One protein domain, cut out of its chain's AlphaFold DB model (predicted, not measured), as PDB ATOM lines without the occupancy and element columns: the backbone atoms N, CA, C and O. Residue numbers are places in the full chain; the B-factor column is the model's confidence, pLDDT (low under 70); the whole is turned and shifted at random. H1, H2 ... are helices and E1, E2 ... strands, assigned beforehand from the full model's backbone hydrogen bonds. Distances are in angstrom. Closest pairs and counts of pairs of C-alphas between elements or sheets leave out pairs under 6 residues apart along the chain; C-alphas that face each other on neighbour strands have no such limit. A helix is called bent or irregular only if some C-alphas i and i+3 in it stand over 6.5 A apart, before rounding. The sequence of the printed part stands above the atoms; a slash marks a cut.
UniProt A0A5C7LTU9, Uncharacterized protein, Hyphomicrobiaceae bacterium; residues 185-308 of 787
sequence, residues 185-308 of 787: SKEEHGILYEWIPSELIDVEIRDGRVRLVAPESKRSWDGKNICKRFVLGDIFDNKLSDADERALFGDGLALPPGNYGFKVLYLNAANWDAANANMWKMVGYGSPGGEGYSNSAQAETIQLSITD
ATOM      1  N   SER A 185       3.198  35.763  48.189       95.81
ATOM      2  CA  SER A 185       1.842  36.291  48.064       95.81
ATOM      3  C   SER A 185       1.367  36.947  49.354       95.81
ATOM      4  O   SER A 185       1.761  36.560  50.456       95.81
ATOM      5  N   LYS A 186       0.517  37.961  49.208       95.81
ATOM      6  CA  LYS A 186      -0.226  38.593  50.296       95.81
ATOM      7  C   LYS A 186      -1.572  39.059  49.759       95.81
ATOM      8  O   LYS A 186      -1.628  39.691  48.711       95.81
ATOM      9  N   GLU A 187      -2.640  38.787  50.494       94.94
ATOM     10  CA  GLU A 187      -3.963  39.342  50.215       94.94
ATOM     11  C   GLU A 187      -4.276  40.444  51.232       94.94
ATOM     12  O   GLU A 187      -4.054  40.274  52.433       94.94
ATOM     13  N   GLU A 188      -4.751  41.593  50.760       95.50
ATOM     14  CA  GLU A 188      -5.148  42.722  51.601       95.50
ATOM     15  C   GLU A 188      -6.373  43.401  50.979       95.50
ATOM     16  O   GLU A 188      -6.346  43.792  49.816       95.50
ATOM     17  N   HIS A 189      -7.470  43.506  51.736       92.81
ATOM     18  CA  HIS A 189      -8.734  44.108  51.280       92.81
ATOM     19  C   HIS A 189      -9.297  43.522  49.964       92.81
ATOM     20  O   HIS A 189      -9.855  44.252  49.149       92.81
ATOM     21  N   GLY A 190      -9.156  42.209  49.747       89.25
ATOM     22  CA  GLY A 190      -9.616  41.538  48.523       89.25
ATOM     23  C   GLY A 190      -8.719  41.769  47.300       89.25
ATOM     24  O   GLY A 190      -9.087  41.389  46.191       89.25
ATOM     25  N   ILE A 191      -7.547  42.380  47.491       95.12
ATOM     26  CA  ILE A 191      -6.518  42.536  46.465       95.12
ATOM     27  C   ILE A 191      -5.394  41.540  46.753       95.12
ATOM     28  O   ILE A 191      -4.802  41.539  47.833       95.12
ATOM     29  N   LEU A 192      -5.089  40.704  45.766       95.12
ATOM     30  CA  LEU A 192      -3.980  39.763  45.769       95.12
ATOM     31  C   LEU A 192      -2.720  40.428  45.204       95.12
ATOM     32  O   LEU A 192      -2.684  40.856  44.050       95.12
ATOM     33  N   TYR A 193      -1.666  40.440  46.009       97.88
ATOM     34  CA  TYR A 193      -0.318  40.846  45.638       97.88
ATOM     35  C   TYR A 193       0.548  39.598  45.532       97.88
ATOM     36  O   TYR A 193       0.610  38.816  46.478       97.88
ATOM     37  N   GLU A 194       1.245  39.421  44.415       97.62
ATOM     38  CA  GLU A 194       2.216  38.336  44.243       97.62
ATOM     39  C   GLU A 194       3.519  38.871  43.683       97.62
ATOM     40  O   GLU A 194       3.493  39.691  42.768       97.62
ATOM     41  N   TRP A 195       4.660  38.415  44.196       98.31
ATOM     42  CA  TRP A 195       5.958  38.876  43.711       98.31
ATOM     43  C   TRP A 195       7.017  37.778  43.653       98.31
ATOM     44  O   TRP A 195       6.974  36.786  44.381       98.31
ATOM     45  N   ILE A 196       7.989  37.988  42.767       98.12
ATOM     46  CA  ILE A 196       9.232  37.227  42.664       98.12
ATOM     47  C   ILE A 196      10.388  38.231  42.789       98.12
ATOM     48  O   ILE A 196      10.688  38.942  41.822       98.12
ATOM     49  N   PRO A 197      11.004  38.346  43.977       97.50
ATOM     50  CA  PRO A 197      12.131  39.233  44.219       97.50
ATOM     51  C   PRO A 197      13.467  38.572  43.867       97.50
ATOM     52  O   PRO A 197      13.575  37.346  43.791       97.50
ATOM     53  N   SER A 198      14.515  39.378  43.735       96.81
ATOM     54  CA  SER A 198      15.898  38.909  43.805       96.81
ATOM     55  C   SER A 198      16.493  39.010  45.223       96.81
ATOM     56  O   SER A 198      15.831  39.458  46.156       96.81
ATOM     57  N   GLU A 199      17.727  38.528  45.405       95.25
ATOM     58  CA  GLU A 199      18.386  38.278  46.702       95.25
ATOM     59  C   GLU A 199      18.256  39.403  47.742       95.25
ATOM     60  O   GLU A 199      18.009  39.105  48.912       95.25
ATOM     61  N   LEU A 200      18.426  40.668  47.346       96.44
ATOM     62  CA  LEU A 200      18.489  41.806  48.274       96.44
ATOM     63  C   LEU A 200      17.350  42.811  48.081       96.44
ATOM     64  O   LEU A 200      17.477  43.961  48.501       96.44
ATOM     65  N   ILE A 201      16.254  42.405  47.448       97.25
ATOM     66  CA  ILE A 201      15.046  43.222  47.333       97.25
ATOM     67  C   ILE A 201      13.839  42.475  47.893       97.25
ATOM     68  O   ILE A 201      13.764  41.249  47.828       97.25
ATOM     69  N   ASP A 202      12.890  43.215  48.454       96.94
ATOM     70  CA  ASP A 202      11.588  42.689  48.853       96.94
ATOM     71  C   ASP A 202      10.472  43.722  48.648       96.94
ATOM     72  O   ASP A 202      10.727  44.876  48.282       96.94
ATOM     73  N   VAL A 203       9.232  43.296  48.886       98.06
ATOM     74  CA  VAL A 203       8.031  44.133  48.844       98.06
ATOM     75  C   VAL A 203       7.351  44.143  50.199       98.06
ATOM     76  O   VAL A 203       7.077  43.107  50.797       98.06
ATOM     77  N   GLU A 204       7.008  45.340  50.654       98.31
ATOM     78  CA  GLU A 204       6.053  45.536  51.731       98.31
ATOM     79  C   GLU A 204       4.749  46.090  51.167       98.31
ATOM     80  O   GLU A 204       4.744  47.089  50.449       98.31
ATOM     81  N   ILE A 205       3.641  45.452  51.535       98.19
ATOM     82  CA  ILE A 205       2.290  45.934  51.236       98.19
ATOM     83  C   ILE A 205       1.683  46.476  52.525       98.19
ATOM     84  O   ILE A 205       1.652  45.744  53.522       98.19
ATOM     85  N   ARG A 206       1.221  47.729  52.518       96.56
ATOM     86  CA  ARG A 206       0.494  48.354  53.634       96.56
ATOM     87  C   ARG A 206      -0.581  49.283  53.091       96.56
ATOM     88  O   ARG A 206      -0.275  50.135  52.260       96.56
ATOM     89  N   ASP A 207      -1.811  49.125  53.566       95.75
ATOM     90  CA  ASP A 207      -2.963  49.950  53.179       95.75
ATOM     91  C   ASP A 207      -3.151  50.031  51.653       95.75
ATOM     92  O   ASP A 207      -3.421  51.088  51.080       95.75
ATOM     93  N   GLY A 208      -2.937  48.905  50.970       95.88
ATOM     94  CA  GLY A 208      -3.010  48.788  49.516       95.88
ATOM     95  C   GLY A 208      -1.841  49.421  48.745       95.88
ATOM     96  O   GLY A 208      -1.868  49.459  47.513       95.88
ATOM     97  N   ARG A 209      -0.808  49.921  49.435       98.06
ATOM     98  CA  ARG A 209       0.369  50.573  48.837       98.06
ATOM     99  C   ARG A 209       1.569  49.636  48.830       98.06
ATOM    100  O   ARG A 209       1.808  48.902  49.786       98.06
ATOM    101  N   VAL A 210       2.347  49.710  47.756       98.38
ATOM    102  CA  VAL A 210       3.540  48.895  47.514       98.38
ATOM    103  C   VAL A 210       4.786  49.700  47.851       98.38
ATOM    104  O   VAL A 210       5.032  50.743  47.246       98.38
ATOM    105  N   ARG A 211       5.605  49.192  48.769       98.50
ATOM    106  CA  ARG A 211       6.926  49.731  49.097       98.50
ATOM    107  C   ARG A 211       8.006  48.725  48.712       98.50
ATOM    108  O   ARG A 211       7.961  47.575  49.139       98.50
ATOM    109  N   LEU A 212       8.990  49.159  47.930       98.38
ATOM    110  CA  LEU A 212      10.180  48.377  47.615       98.38
ATOM    111  C   LEU A 212      11.200  48.520  48.745       98.38
ATOM    112  O   LEU A 212      11.588  49.627  49.125       98.38
ATOM    113  N   VAL A 213      11.675  47.391  49.256       98.38
ATOM    114  CA  VAL A 213      12.719  47.336  50.279       98.38
ATOM    115  C   VAL A 213      13.997  46.849  49.622       98.38
ATOM    116  O   VAL A 213      14.129  45.674  49.314       98.38
ATOM    117  N   ALA A 214      14.942  47.756  49.391       97.75
ATOM    118  CA  ALA A 214      16.250  47.436  48.826       97.75
ATOM    119  C   ALA A 214      17.347  48.256  49.524       97.75
ATOM    120  O   ALA A 214      17.058  49.346  50.029       97.75
ATOM    121  N   PRO A 215      18.617  47.811  49.507       97.94
ATOM    122  CA  PRO A 215      19.743  48.629  49.934       97.94
ATOM    123  C   PRO A 215      19.778  49.962  49.182       97.94
ATOM    124  O   PRO A 215      19.577  49.992  47.965       97.94
ATOM    125  N   GLU A 216      20.063  51.057  49.887       97.44
ATOM    126  CA  GLU A 216      20.296  52.374  49.267       97.44
ATOM    127  C   GLU A 216      21.604  52.409  48.470       97.44
ATOM    128  O   GLU A 216      21.752  53.167  47.509       97.44
ATOM    129  N   SER A 217      22.563  51.571  48.864       97.94
ATOM    130  CA  SER A 217      23.848  51.441  48.195       97.94
ATOM    131  C   SER A 217      24.399  50.021  48.277       97.94
ATOM    132  O   SER A 217      23.991  49.221  49.120       97.94
ATOM    133  N   LYS A 218      25.344  49.721  47.386       97.94
ATOM    134  CA  LYS A 218      26.146  48.496  47.381       97.94
ATOM    135  C   LYS A 218      27.597  48.825  47.078       97.94
ATOM    136  O   LYS A 218      27.893  49.841  46.454       97.94
ATOM    137  N   ARG A 219      28.509  47.947  47.486       98.12
ATOM    138  CA  ARG A 219      29.887  47.992  46.988       98.12
ATOM    139  C   ARG A 219      29.918  47.564  45.523       98.12
ATOM    140  O   ARG A 219      29.163  46.671  45.141       98.12
ATOM    141  N   SER A 220      30.779  48.202  44.736       97.56
ATOM    142  CA  SER A 220      31.054  47.800  43.356       97.56
ATOM    143  C   SER A 220      31.562  46.354  43.279       97.56
ATOM    144  O   SER A 220      31.974  45.785  44.292       97.56
ATOM    145  N   TRP A 221      31.570  45.751  42.089       94.38
ATOM    146  CA  TRP A 221      32.032  44.369  41.888       94.38
ATOM    147  C   TRP A 221      33.438  44.097  42.431       94.38
ATOM    148  O   TRP A 221      33.708  43.008  42.929       94.38
ATOM    149  N   ASP A 222      34.329  45.079  42.334       95.12
ATOM    150  CA  ASP A 222      35.700  45.012  42.852       95.12
ATOM    151  C   ASP A 222      35.861  45.606  44.265       95.12
ATOM    152  O   ASP A 222      36.977  45.732  44.767       95.12
ATOM    153  N   GLY A 223      34.758  46.010  44.899       96.62
ATOM    154  CA  GLY A 223      34.721  46.572  46.247       96.62
ATOM    155  C   GLY A 223      35.215  48.016  46.388       96.62
ATOM    156  O   GLY A 223      35.103  48.578  47.482       96.62
ATOM    157  N   LYS A 224      35.744  48.642  45.328       96.50
ATOM    158  CA  LYS A 224      36.419  49.948  45.422       96.50
ATOM    159  C   LYS A 224      35.471  51.099  45.732       96.50
ATOM    160  O   LYS A 224      35.778  51.918  46.597       96.50
ATOM    161  N   ASN A 225      34.322  51.158  45.065       97.75
ATOM    162  CA  ASN A 225      33.393  52.279  45.189       97.75
ATOM    163  C   ASN A 225      32.099  51.877  45.895       97.75
ATOM    164  O   ASN A 225      31.767  50.698  46.039       97.75
ATOM    165  N   ILE A 226      31.364  52.894  46.346       98.12
ATOM    166  CA  ILE A 226      29.992  52.758  46.828       98.12
ATOM    167  C   ILE A 226      29.072  53.205  45.697       98.12
ATOM    168  O   ILE A 226      29.070  54.366  45.297       98.12
ATOM    169  N   CYS A 227      28.290  52.268  45.188       98.44
ATOM    170  CA  CYS A 227      27.323  52.469  44.129       98.44
ATOM    171  C   CYS A 227      25.949  52.765  44.737       98.44
ATOM    172  O   CYS A 227      25.470  52.009  45.586       98.44
ATOM    173  N   LYS A 228      25.306  53.847  44.297       98.12
ATOM    174  CA  LYS A 228      23.960  54.239  44.724       98.12
ATOM    175  C   LYS A 228      22.900  53.512  43.917       98.12
ATOM    176  O   LYS A 228      23.129  53.164  42.759       98.12
ATOM    177  N   ARG A 229      21.744  53.312  44.537       97.56
ATOM    178  CA  ARG A 229      20.556  52.760  43.898       97.56
ATOM    179  C   ARG A 229      19.988  53.692  42.814       97.56
ATOM    180  O   ARG A 229      19.864  54.888  43.042       97.56
ATOM    181  N   PHE A 230      19.557  53.098  41.705       97.00
ATOM    182  CA  PHE A 230      18.755  53.688  40.632       97.00
ATOM    183  C   PHE A 230      17.655  52.703  40.233       97.00
ATOM    184  O   PHE A 230      17.932  51.509  40.138       97.00
ATOM    185  N   VAL A 231      16.430  53.164  39.978       96.38
ATOM    186  CA  VAL A 231      15.305  52.277  39.633       96.38
ATOM    187  C   VAL A 231      14.800  52.490  38.208       96.38
ATOM    188  O   VAL A 231      14.626  53.617  37.743       96.38
ATOM    189  N   LEU A 232      14.558  51.380  37.521       95.12
ATOM    190  CA  LEU A 232      13.890  51.309  36.229       95.12
ATOM    191  C   LEU A 232      12.519  50.646  36.402       95.12
ATOM    192  O   LEU A 232      12.351  49.761  37.246       95.12
ATOM    193  N   GLY A 233      11.557  51.115  35.613       91.62
ATOM    194  CA  GLY A 233      10.152  50.735  35.641       91.62
ATOM    195  C   GLY A 233       9.778  49.563  34.740       91.62
ATOM    196  O   GLY A 233      10.623  48.889  34.153       91.62
ATOM    197  N   ASP A 234       8.467  49.360  34.624       88.44
ATOM    198  CA  ASP A 234       7.835  48.157  34.075       88.44
ATOM    199  C   ASP A 234       7.755  48.097  32.550       88.44
ATOM    200  O   ASP A 234       7.417  47.049  32.004       88.44
ATOM    201  N   ILE A 235       8.067  49.177  31.837       89.75
ATOM    202  CA  ILE A 235       7.937  49.231  30.383       89.75
ATOM    203  C   ILE A 235       9.226  49.740  29.743       89.75
ATOM    204  O   ILE A 235       9.697  50.828  30.061       89.75
ATOM    205  N   PHE A 236       9.820  48.916  28.876       88.06
ATOM    206  CA  PHE A 236      11.088  49.157  28.182       88.06
ATOM    207  C   PHE A 236      12.211  49.678  29.093       88.06
ATOM    208  O   PHE A 236      13.049  50.460  28.659       88.06
ATOM    209  N   ASP A 237      12.229  49.249  30.359       89.44
ATOM    210  CA  ASP A 237      13.208  49.690  31.352       89.44
ATOM    211  C   ASP A 237      13.319  51.226  31.428       89.44
ATOM    212  O   ASP A 237      14.407  51.795  31.556       89.44
ATOM    213  N   ASN A 238      12.173  51.905  31.313       90.75
ATOM    214  CA  ASN A 238      12.080  53.353  31.421       90.75
ATOM    215  C   ASN A 238      12.411  53.817  32.837       90.75
ATOM    216  O   ASN A 238      12.157  53.127  33.824       90.75
ATOM    217  N   LYS A 239      12.936  55.035  32.952       92.31
ATOM    218  CA  LYS A 239      13.099  55.677  34.257       92.31
ATOM    219  C   LYS A 239      11.728  55.969  34.851       92.31
ATOM    220  O   LYS A 239      10.837  56.428  34.138       92.31
ATOM    221  N   LEU A 240      11.583  55.726  36.147       93.12
ATOM    222  CA  LEU A 240      10.407  56.176  36.878       93.12
ATOM    223  C   LEU A 240      10.436  57.696  37.042       93.12
ATOM    224  O   LEU A 240      11.500  58.316  37.000       93.12
ATOM    225  N   SER A 241       9.261  58.294  37.236       92.44
ATOM    226  CA  SER A 241       9.195  59.681  37.685       92.44
ATOM    227  C   SER A 241       9.796  59.792  39.090       92.44
ATOM    228  O   SER A 241       9.661  58.871  39.900       92.44
ATOM    229  N   ASP A 242      10.404  60.933  39.426       93.62
ATOM    230  CA  ASP A 242      10.950  61.141  40.774       93.62
ATOM    231  C   ASP A 242       9.877  60.980  41.868       93.62
ATOM    232  O   ASP A 242      10.183  60.639  43.010       93.62
ATOM    233  N   ALA A 243       8.611  61.264  41.541       95.56
ATOM    234  CA  ALA A 243       7.487  61.089  42.451       95.56
ATOM    235  C   ALA A 243       7.202  59.603  42.719       95.56
ATOM    236  O   ALA A 243       7.106  59.216  43.884       95.56
ATOM    237  N   ASP A 244       7.136  58.781  41.666       96.25
ATOM    238  CA  ASP A 244       6.927  57.335  41.790       96.25
ATOM    239  C   ASP A 244       8.103  56.665  42.509       96.25
ATOM    240  O   ASP A 244       7.891  55.850  43.404       96.25
ATOM    241  N   GLU A 245       9.344  57.035  42.170       96.31
ATOM    242  CA  GLU A 245      10.544  56.504  42.827       96.31
ATOM    243  C   GLU A 245      10.553  56.829  44.328       96.31
ATOM    244  O   GLU A 245      10.739  55.931  45.156       96.31
ATOM    245  N   ARG A 246      10.306  58.096  44.700       97.00
ATOM    246  CA  ARG A 246      10.230  58.496  46.114       97.00
ATOM    247  C   ARG A 246       9.118  57.766  46.857       97.00
ATOM    248  O   ARG A 246       9.333  57.364  47.995       97.00
ATOM    249  N   ALA A 247       7.951  57.589  46.239       97.38
ATOM    250  CA  ALA A 247       6.844  56.867  46.853       97.38
ATOM    251  C   ALA A 247       7.185  55.383  47.060       97.38
ATOM    252  O   ALA A 247       7.022  54.870  48.164       97.38
ATOM    253  N   LEU A 248       7.730  54.709  46.040       97.69
ATOM    254  CA  LEU A 248       8.082  53.287  46.103       97.69
ATOM    255  C   LEU A 248       9.117  52.975  47.187       97.69
ATOM    256  O   LEU A 248       9.021  51.926  47.813       97.69
ATOM    257  N   PHE A 249      10.086  53.857  47.437       97.75
ATOM    258  CA  PHE A 249      11.091  53.649  48.489       97.75
ATOM    259  C   PHE A 249      10.783  54.368  49.817       97.75
ATOM    260  O   PHE A 249      11.527  54.188  50.781       97.75
ATOM    261  N   GLY A 250       9.701  55.152  49.873       97.31
ATOM    262  CA  GLY A 250       9.212  55.874  51.052       97.31
ATOM    263  C   GLY A 250       7.964  55.219  51.646       97.31
ATOM    264  O   GLY A 250       8.015  54.076  52.090       97.31
ATOM    265  N   ASP A 251       6.834  55.928  51.633       97.12
ATOM    266  CA  ASP A 251       5.570  55.491  52.261       97.12
ATOM    267  C   ASP A 251       4.762  54.465  51.437       97.12
ATOM    268  O   ASP A 251       3.626  54.131  51.782       97.12
ATOM    269  N   GLY A 252       5.317  53.992  50.321       98.06
ATOM    270  CA  GLY A 252       4.659  53.118  49.356       98.06
ATOM    271  C   GLY A 252       3.876  53.873  48.275       98.06
ATOM    272  O   GLY A 252       3.416  55.003  48.458       98.06
ATOM    273  N   LEU A 253       3.707  53.227  47.121       97.94
ATOM    274  CA  LEU A 253       2.953  53.719  45.967       97.94
ATOM    275  C   LEU A 253       1.673  52.893  45.782       97.94
ATOM    276  O   LEU A 253       1.712  51.664  45.791       97.94
ATOM    277  N   ALA A 254       0.532  53.564  45.606       97.31
ATOM    278  CA  ALA A 254      -0.748  52.916  45.317       97.31
ATOM    279  C   ALA A 254      -0.802  52.525  43.834       97.31
ATOM    280  O   ALA A 254      -1.321  53.258  42.994       97.31
ATOM    281  N   LEU A 255      -0.182  51.397  43.510       97.12
ATOM    282  CA  LEU A 255      -0.148  50.876  42.152       97.12
ATOM    283  C   LEU A 255      -1.530  50.319  41.758       97.12
ATOM    284  O   LEU A 255      -2.114  49.572  42.546       97.12
ATOM    285  N   PRO A 256      -2.063  50.641  40.561       95.75
ATOM    286  CA  PRO A 256      -3.296  50.019  40.085       95.75
ATOM    287  C   PRO A 256      -3.120  48.503  39.869       95.75
ATOM    288  O   PRO A 256      -1.991  48.007  39.832       95.75
ATOM    289  N   PRO A 257      -4.213  47.743  39.679       95.50
ATOM    290  CA  PRO A 257      -4.119  46.358  39.234       95.50
ATOM    291  C   PRO A 257      -3.183  46.248  38.022       95.50
ATOM    292  O   PRO A 257      -3.275  47.014  37.054       95.50
ATOM    293  N   GLY A 258      -2.200  45.354  38.103       95.62
ATOM    294  CA  GLY A 258      -1.055  45.391  37.195       95.62
ATOM    295  C   GLY A 258      -0.146  44.183  37.244       95.62
ATOM    296  O   GLY A 258      -0.126  43.463  38.229       95.62
ATOM    297  N   ASN A 259       0.688  44.054  36.214       96.38
ATOM    298  CA  ASN A 259       1.962  43.346  36.305       96.38
ATOM    299  C   ASN A 259       3.088  44.363  36.112       96.38
ATOM    300  O   ASN A 259       3.091  45.099  35.122       96.38
ATOM    301  N   TYR A 260       3.998  44.409  37.073       97.44
ATOM    302  CA  TYR A 260       5.082  45.360  37.218       97.44
ATOM    303  C   TYR A 260       6.410  44.608  37.246       97.44
ATOM    304  O   TYR A 260       6.567  43.638  37.984       97.44
ATOM    305  N   GLY A 261       7.384  45.096  36.487       96.50
ATOM    306  CA  GLY A 261       8.777  44.691  36.620       96.50
ATOM    307  C   GLY A 261       9.596  45.893  37.059       96.50
ATOM    308  O   GLY A 261       9.575  46.908  36.374       96.50
ATOM    309  N   PHE A 262      10.322  45.799  38.167       97.50
ATOM    310  CA  PHE A 262      11.279  46.832  38.555       97.50
ATOM    311  C   PHE A 262      12.690  46.273  38.519       97.50
ATOM    312  O   PHE A 262      12.933  45.122  38.891       97.50
ATOM    313  N   LYS A 263      13.635  47.107  38.089       96.56
ATOM    314  CA  LYS A 263      15.065  46.789  38.122       96.56
ATOM    315  C   LYS A 263      15.773  47.850  38.930       96.56
ATOM    316  O   LYS A 263      15.596  49.041  38.697       96.56
ATOM    317  N   VAL A 264      16.582  47.410  39.876       97.44
ATOM    318  CA  VAL A 264      17.337  48.274  40.767       97.44
ATOM    319  C   VAL A 264      18.809  48.136  40.417       97.44
ATOM    320  O   VAL A 264      19.459  47.138  40.734       97.44
ATOM    321  N   LEU A 265      19.326  49.145  39.725       96.81
ATOM    322  CA  LEU A 265      20.735  49.255  39.392       96.81
ATOM    323  C   LEU A 265      21.495  49.886  40.551       96.81
ATOM    324  O   LEU A 265      20.979  50.745  41.262       96.81
ATOM    325  N   TYR A 266      22.758  49.511  40.684       98.06
ATOM    326  CA  TYR A 266      23.675  50.127  41.628       98.06
ATOM    327  C   TYR A 266      24.835  50.705  40.845       98.06
ATOM    328  O   TYR A 266      25.675  49.944  40.370       98.06
ATOM    329  N   LEU A 267      24.881  52.033  40.714       97.75
ATOM    330  CA  LEU A 267      25.879  52.738  39.907       97.75
ATOM    331  C   LEU A 267      26.652  53.760  40.749       97.75
ATOM    332  O   LEU A 267      26.099  54.411  41.635       97.75
ATOM    333  N   ASN A 268      27.939  53.938  40.462       97.69
ATOM    334  CA  ASN A 268      28.771  54.990  41.048       97.69
ATOM    335  C   ASN A 268      28.516  56.333  40.339       97.69
ATOM    336  O   ASN A 268      29.381  56.892  39.667       97.69
ATOM    337  N   ALA A 269      27.283  56.820  40.446       97.12
ATOM    338  CA  ALA A 269      26.830  58.072  39.858       97.12
ATOM    339  C   ALA A 269      26.040  58.883  40.891       97.12
ATOM    340  O   ALA A 269      25.414  58.335  41.798       97.12
ATOM    341  N   ALA A 270      26.066  60.211  40.756       96.00
ATOM    342  CA  ALA A 270      25.333  61.095  41.660       96.00
ATOM    343  C   ALA A 270      23.821  61.085  41.389       96.00
ATOM    344  O   ALA A 270      23.036  61.208  42.325       96.00
ATOM    345  N   ASN A 271      23.439  60.962  40.116       94.81
ATOM    346  CA  ASN A 271      22.069  60.999  39.625       94.81
ATOM    347  C   ASN A 271      21.980  60.346  38.231       94.81
ATOM    348  O   ASN A 271      22.981  59.920  37.645       94.81
ATOM    349  N   TRP A 272      20.756  60.274  37.712       92.56
ATOM    350  CA  TRP A 272      20.434  59.665  36.427       92.56
ATOM    351  C   TRP A 272      21.092  60.355  35.224       92.56
ATOM    352  O   TRP A 272      21.379  59.678  34.237       92.56
ATOM    353  N   ASP A 273      21.344  61.663  35.296       93.25
ATOM    354  CA  ASP A 273      22.018  62.411  34.227       93.25
ATOM    355  C   ASP A 273      23.496  62.029  34.147       93.25
ATOM    356  O   ASP A 273      24.005  61.711  33.071       93.25
ATOM    357  N   ALA A 274      24.173  61.958  35.299       94.69
ATOM    358  CA  ALA A 274      25.558  61.506  35.390       94.69
ATOM    359  C   ALA A 274      25.722  60.047  34.930       94.69
ATOM    360  O   ALA A 274      26.692  59.729  34.235       94.69
ATOM    361  N   ALA A 275      24.766  59.178  35.287       93.56
ATOM    362  CA  ALA A 275      24.731  57.787  34.844       93.56
ATOM    363  C   ALA A 275      24.548  57.685  33.322       93.56
ATOM    364  O   ALA A 275      25.344  57.026  32.656       93.56
ATOM    365  N   ASN A 276      23.562  58.386  32.752       90.56
ATOM    366  CA  ASN A 276      23.294  58.371  31.312       90.56
ATOM    367  C   ASN A 276      24.468  58.896  30.486       90.56
ATOM    368  O   ASN A 276      24.837  58.276  29.489       90.56
ATOM    369  N   ALA A 277      25.075  60.007  30.910       91.25
ATOM    370  CA  ALA A 277      26.206  60.607  30.209       91.25
ATOM    371  C   ALA A 277      27.429  59.674  30.136       91.25
ATOM    372  O   ALA A 277      28.278  59.840  29.265       91.25
ATOM    373  N   ASN A 278      27.520  58.686  31.036       91.69
ATOM    374  CA  ASN A 278      28.673  57.798  31.166       91.69
ATOM    375  C   ASN A 278      28.292  56.313  31.209       91.69
ATOM    376  O   ASN A 278      29.069  55.513  31.726       91.69
ATOM    377  N   MET A 279      27.133  55.912  30.673       91.50
ATOM    378  CA  MET A 279      26.592  54.562  30.899       91.50
ATOM    379  C   MET A 279      27.586  53.449  30.519       91.50
ATOM    380  O   MET A 279      27.754  52.487  31.265       91.50
ATOM    381  N   TRP A 280      28.340  53.618  29.424       91.88
ATOM    382  CA  TRP A 280      29.404  52.678  29.042       91.88
ATOM    383  C   TRP A 280      30.495  52.521  30.112       91.88
ATOM    384  O   TRP A 280      30.940  51.411  30.368       91.88
ATOM    385  N   LYS A 281      30.909  53.598  30.785       93.69
ATOM    386  CA  LYS A 281      31.871  53.531  31.902       93.69
ATOM    387  C   LYS A 281      31.254  52.984  33.187       93.69
ATOM    388  O   LYS A 281      31.970  52.471  34.044       93.69
ATOM    389  N   MET A 282      29.939  53.136  33.341       94.44
ATOM    390  CA  MET A 282      29.214  52.667  34.519       94.44
ATOM    391  C   MET A 282      29.058  51.152  34.501       94.44
ATOM    392  O   MET A 282      29.303  50.511  35.518       94.44
ATOM    393  N   VAL A 283      28.674  50.580  33.356       93.19
ATOM    394  CA  VAL A 283      28.324  49.156  33.263       93.19
ATOM    395  C   VAL A 283      29.028  48.399  32.140       93.19
ATOM    396  O   VAL A 283      28.924  47.183  32.112       93.19
ATOM    397  N   GLY A 284      29.748  49.037  31.217       92.12
ATOM    398  CA  GLY A 284      30.363  48.357  30.070       92.12
ATOM    399  C   GLY A 284      31.407  47.316  30.485       92.12
ATOM    400  O   GLY A 284      32.323  47.614  31.250       92.12
ATOM    401  N   TYR A 285      31.295  46.089  29.966       86.31
ATOM    402  CA  TYR A 285      32.191  44.980  30.333       86.31
ATOM    403  C   TYR A 285      33.651  45.250  29.923       86.31
ATOM    404  O   TYR A 285      34.578  44.905  30.654       86.31
ATOM    405  N   GLY A 286      33.841  45.903  28.772       83.31
ATOM    406  CA  GLY A 286      35.137  46.305  28.217       83.31
ATOM    407  C   GLY A 286      35.414  47.806  28.313       83.31
ATOM    408  O   GLY A 286      36.156  48.339  27.489       83.31
ATOM    409  N   SER A 287      34.791  48.520  29.258       84.38
ATOM    410  CA  SER A 287      35.063  49.948  29.464       84.38
ATOM    411  C   SER A 287      36.573  50.197  29.646       84.38
ATOM    412  O   SER A 287      37.212  49.391  30.334       84.38
ATOM    413  N   PRO A 288      37.156  51.283  29.093       77.31
ATOM    414  CA  PRO A 288      38.578  51.591  29.262       77.31
ATOM    415  C   PRO A 288      39.007  51.506  30.732       77.31
ATOM    416  O   PRO A 288      38.350  52.067  31.599       77.31
ATOM    417  N   GLY A 289      40.070  50.754  31.028       80.38
ATOM    418  CA  GLY A 289      40.556  50.564  32.402       80.38
ATOM    419  C   GLY A 289      39.704  49.649  33.298       80.38
ATOM    420  O   GLY A 289      39.996  49.539  34.485       80.38
ATOM    421  N   GLY A 290      38.675  48.980  32.763       85.06
ATOM    422  CA  GLY A 290      37.802  48.084  33.535       85.06
ATOM    423  C   GLY A 290      36.840  48.809  34.484       85.06
ATOM    424  O   GLY A 290      36.311  48.192  35.406       85.06
ATOM    425  N   GLU A 291      36.606  50.105  34.259       92.19
ATOM    426  CA  GLU A 291      35.788  50.993  35.098       92.19
ATOM    427  C   GLU A 291      34.399  50.441  35.451       92.19
ATOM    428  O   GLU A 291      33.952  50.641  36.577       92.19
ATOM    429  N   GLY A 292      33.736  49.691  34.562       92.06
ATOM    430  CA  GLY A 292      32.428  49.088  34.836       92.06
ATOM    431  C   GLY A 292      32.413  48.179  36.073       92.06
ATOM    432  O   GLY A 292      31.415  48.131  36.793       92.06
ATOM    433  N   TYR A 293      33.534  47.517  36.391       93.94
ATOM    434  CA  TYR A 293      33.687  46.729  37.623       93.94
ATOM    435  C   TYR A 293      33.743  47.605  38.872       93.94
ATOM    436  O   TYR A 293      33.199  47.233  39.910       93.94
ATOM    437  N   SER A 294      34.389  48.764  38.768       95.88
ATOM    438  CA  SER A 294      34.489  49.731  39.856       95.88
ATOM    439  C   SER A 294      33.245  50.607  39.976       95.88
ATOM    440  O   SER A 294      33.023  51.190  41.028       95.88
ATOM    441  N   ASN A 295      32.425  50.724  38.932       96.88
ATOM    442  CA  ASN A 295      31.318  51.680  38.886       96.88
ATOM    443  C   ASN A 295      29.927  51.049  38.919       96.88
ATOM    444  O   ASN A 295      28.946  51.789  38.977       96.88
ATOM    445  N   SER A 296      29.821  49.722  38.944       96.88
ATOM    446  CA  SER A 296      28.544  49.029  39.121       96.88
ATOM    447  C   SER A 296      28.630  47.881  40.120       96.88
ATOM    448  O   SER A 296      29.719  47.428  40.475       96.88
ATOM    449  N   ALA A 297      27.467  47.409  40.561       96.62
ATOM    450  CA  ALA A 297      27.298  46.184  41.338       96.62
ATOM    451  C   ALA A 297      26.167  45.317  40.751       96.62
ATOM    452  O   ALA A 297      25.492  45.729  39.804       96.62
ATOM    453  N   GLN A 298      25.942  44.128  41.324       94.81
ATOM    454  CA  GLN A 298      24.831  43.246  40.944       94.81
ATOM    455  C   GLN A 298      23.491  43.988  41.043       94.81
ATOM    456  O   GLN A 298      23.151  44.530  42.105       94.81
ATOM    457  N   ALA A 299      22.726  43.978  39.951       95.62
ATOM    458  CA  ALA A 299      21.373  44.512  39.931       95.62
ATOM    459  C   ALA A 299      20.398  43.602  40.686       95.62
ATOM    460  O   ALA A 299      20.526  42.374  40.686       95.62
ATOM    461  N   GLU A 300      19.398  44.226  41.295       97.25
ATOM    462  CA  GLU A 300      18.232  43.526  41.827       97.25
ATOM    463  C   GLU A 300      17.062  43.681  40.857       97.25
ATOM    464  O   GLU A 300      16.964  44.670  40.126       97.25
ATOM    465  N   THR A 301      16.167  42.707  40.844       96.62
ATOM    466  CA  THR A 301      14.948  42.734  40.047       96.62
ATOM    467  C   THR A 301      13.777  42.280  40.891       96.62
ATOM    468  O   THR A 301      13.919  41.492  41.824       96.62
ATOM    469  N   ILE A 302      12.599  42.774  40.550       97.50
ATOM    470  CA  ILE A 302      11.367  42.286  41.135       97.50
ATOM    471  C   ILE A 302      10.279  42.248  40.081       97.50
ATOM    472  O   ILE A 302      10.094  43.200  39.325       97.50
ATOM    473  N   GLN A 303       9.582  41.123  40.029       97.94
ATOM    474  CA  GLN A 303       8.343  40.979  39.280       97.94
ATOM    475  C   GLN A 303       7.206  40.993  40.293       97.94
ATOM    476  O   GLN A 303       7.282  40.279  41.287       97.94
ATOM    477  N   LEU A 304       6.187  41.812  40.075       98.19
ATOM    478  CA  LEU A 304       5.069  42.017  40.990       98.19
ATOM    479  C   LEU A 304       3.774  42.028  40.186       98.19
ATOM    480  O   LEU A 304       3.666  42.754  39.205       98.19
ATOM    481  N   SER A 305       2.764  41.297  40.628       97.75
ATOM    482  CA  SER A 305       1.398  41.438  40.137       97.75
ATOM    483  C   SER A 305       0.439  41.840  41.246       97.75
ATOM    484  O   SER A 305       0.584  41.404  42.385       97.75
ATOM    485  N   ILE A 306      -0.548  42.656  40.887       97.31
ATOM    486  CA  ILE A 306      -1.618  43.159  41.750       97.31
ATOM    487  C   ILE A 306      -2.933  42.819  41.066       97.31
ATOM    488  O   ILE A 306      -3.161  43.232  39.929       97.31
ATOM    489  N   THR A 307      -3.773  42.039  41.735       94.88
ATOM    490  CA  THR A 307      -5.004  41.483  41.181       94.88
ATOM    491  C   THR A 307      -6.161  41.695  42.142       94.88
ATOM    492  O   THR A 307      -6.134  41.215  43.264       94.88
ATOM    493  N   ASP A 308      -7.213  42.352  41.681       91.88
ATOM    494  CA  ASP A 308      -8.492  42.543  42.379       91.88
ATOM    495  C   ASP A 308      -9.610  41.672  41.764       91.88
ATOM    496  O   ASP A 308     -10.796  41.939  41.930       91.88
TER     497      ASP A 308
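AT A GLANCE: This is residues 185 to 308 of the 787 residues of an uncharacterized protein of Hyphomicrobiaceae bacterium (UniProt A0A5C7LTU9). A long antiparallel sheet of six strands, curled like part of a barrel, makes the length of a rod, and the small hairpin E3 and E4 lies partly face to face with it. H1 packs on E4, while H2, H3 and H4 gather at the end of the rod away from E1. The printed part has 124 residues with four named helices and eight named strands, in the order E1 E2 E3 E4 E5 E6 H1 E7 H2 H3 H4 E8; the large sheet runs E1 E2 E8 E7 E6 E5, and the class is mixed, helices and strands. The whole is compact, with a radius of gyration of the C-alphas of 15.6 A and spans of 53 by 24 by 22 A.

IN THESE COORDINATES: E1, residues 185 to 188, begins at C-alpha 185 (1.842, 36.291, 48.064). E2 is residues 191 to 197, 19.1 A long; E3 is 202 to 206 and E4 is 209 to 213. E5 is 217 to 219 and E6 is 226 to 232, 19.3 A. H1 is residues 242 to 249. E7, the longest strand, is 258 to 267 and spans 28.0 A, ending at C-alpha 267 (25.879, 52.738, 39.907). H2 is 272 to 277, H3 is 279 to 283 and H4 is 288 to 295; H4 is irregular, with C-alphas 289 and 292 8.6 A apart. E8, residues 300 to 307, is 23.3 A long and ends at C-alpha 307 (-5.004, 41.483, 41.181).

HOW THE PARTS SIT: The large sheet is twisted, with edge strands E1 and E5. E1 and E2 form a hairpin, with N 186 and O 193 2.9 A apart. E2 and E8 pair through N 194 and O 305, 2.9 A, E8 and E7 through N 260 and O 304, 2.7 A. Pairing on E6 is staggered: residues 228 to 232 pair with E7, N 230 to O 265 at 2.8 A, and 226 to 228 with E5, N 227 to O 218 at 2.8 A. The hairpin E3 and E4, with N 204 and O 211 2.9 A apart, makes a sandwich, two sheets face to face, with the large sheet; their best planes are 26 degrees apart. The closest C-alphas of E4 and H1, those of Arg 211 and Leu 248, are 4.8 A apart. H3 and H4 touch, Val 283 and Gly 292 having the closest C-alphas at 4.4 A. In H1, H2 and H3 every O i to N i+4 pair is within hydrogen-bond range; in H4 1 of 4 is, with 2 of 5 O i to N i+3 pairs.

THE WHOLE: The two C-alphas farthest apart, those of Gly 190 and Gly 289, are 53.5 A apart. The printed part has no cut and no long link. Its mean pLDDT is 95.1, and no printed residue is under 70.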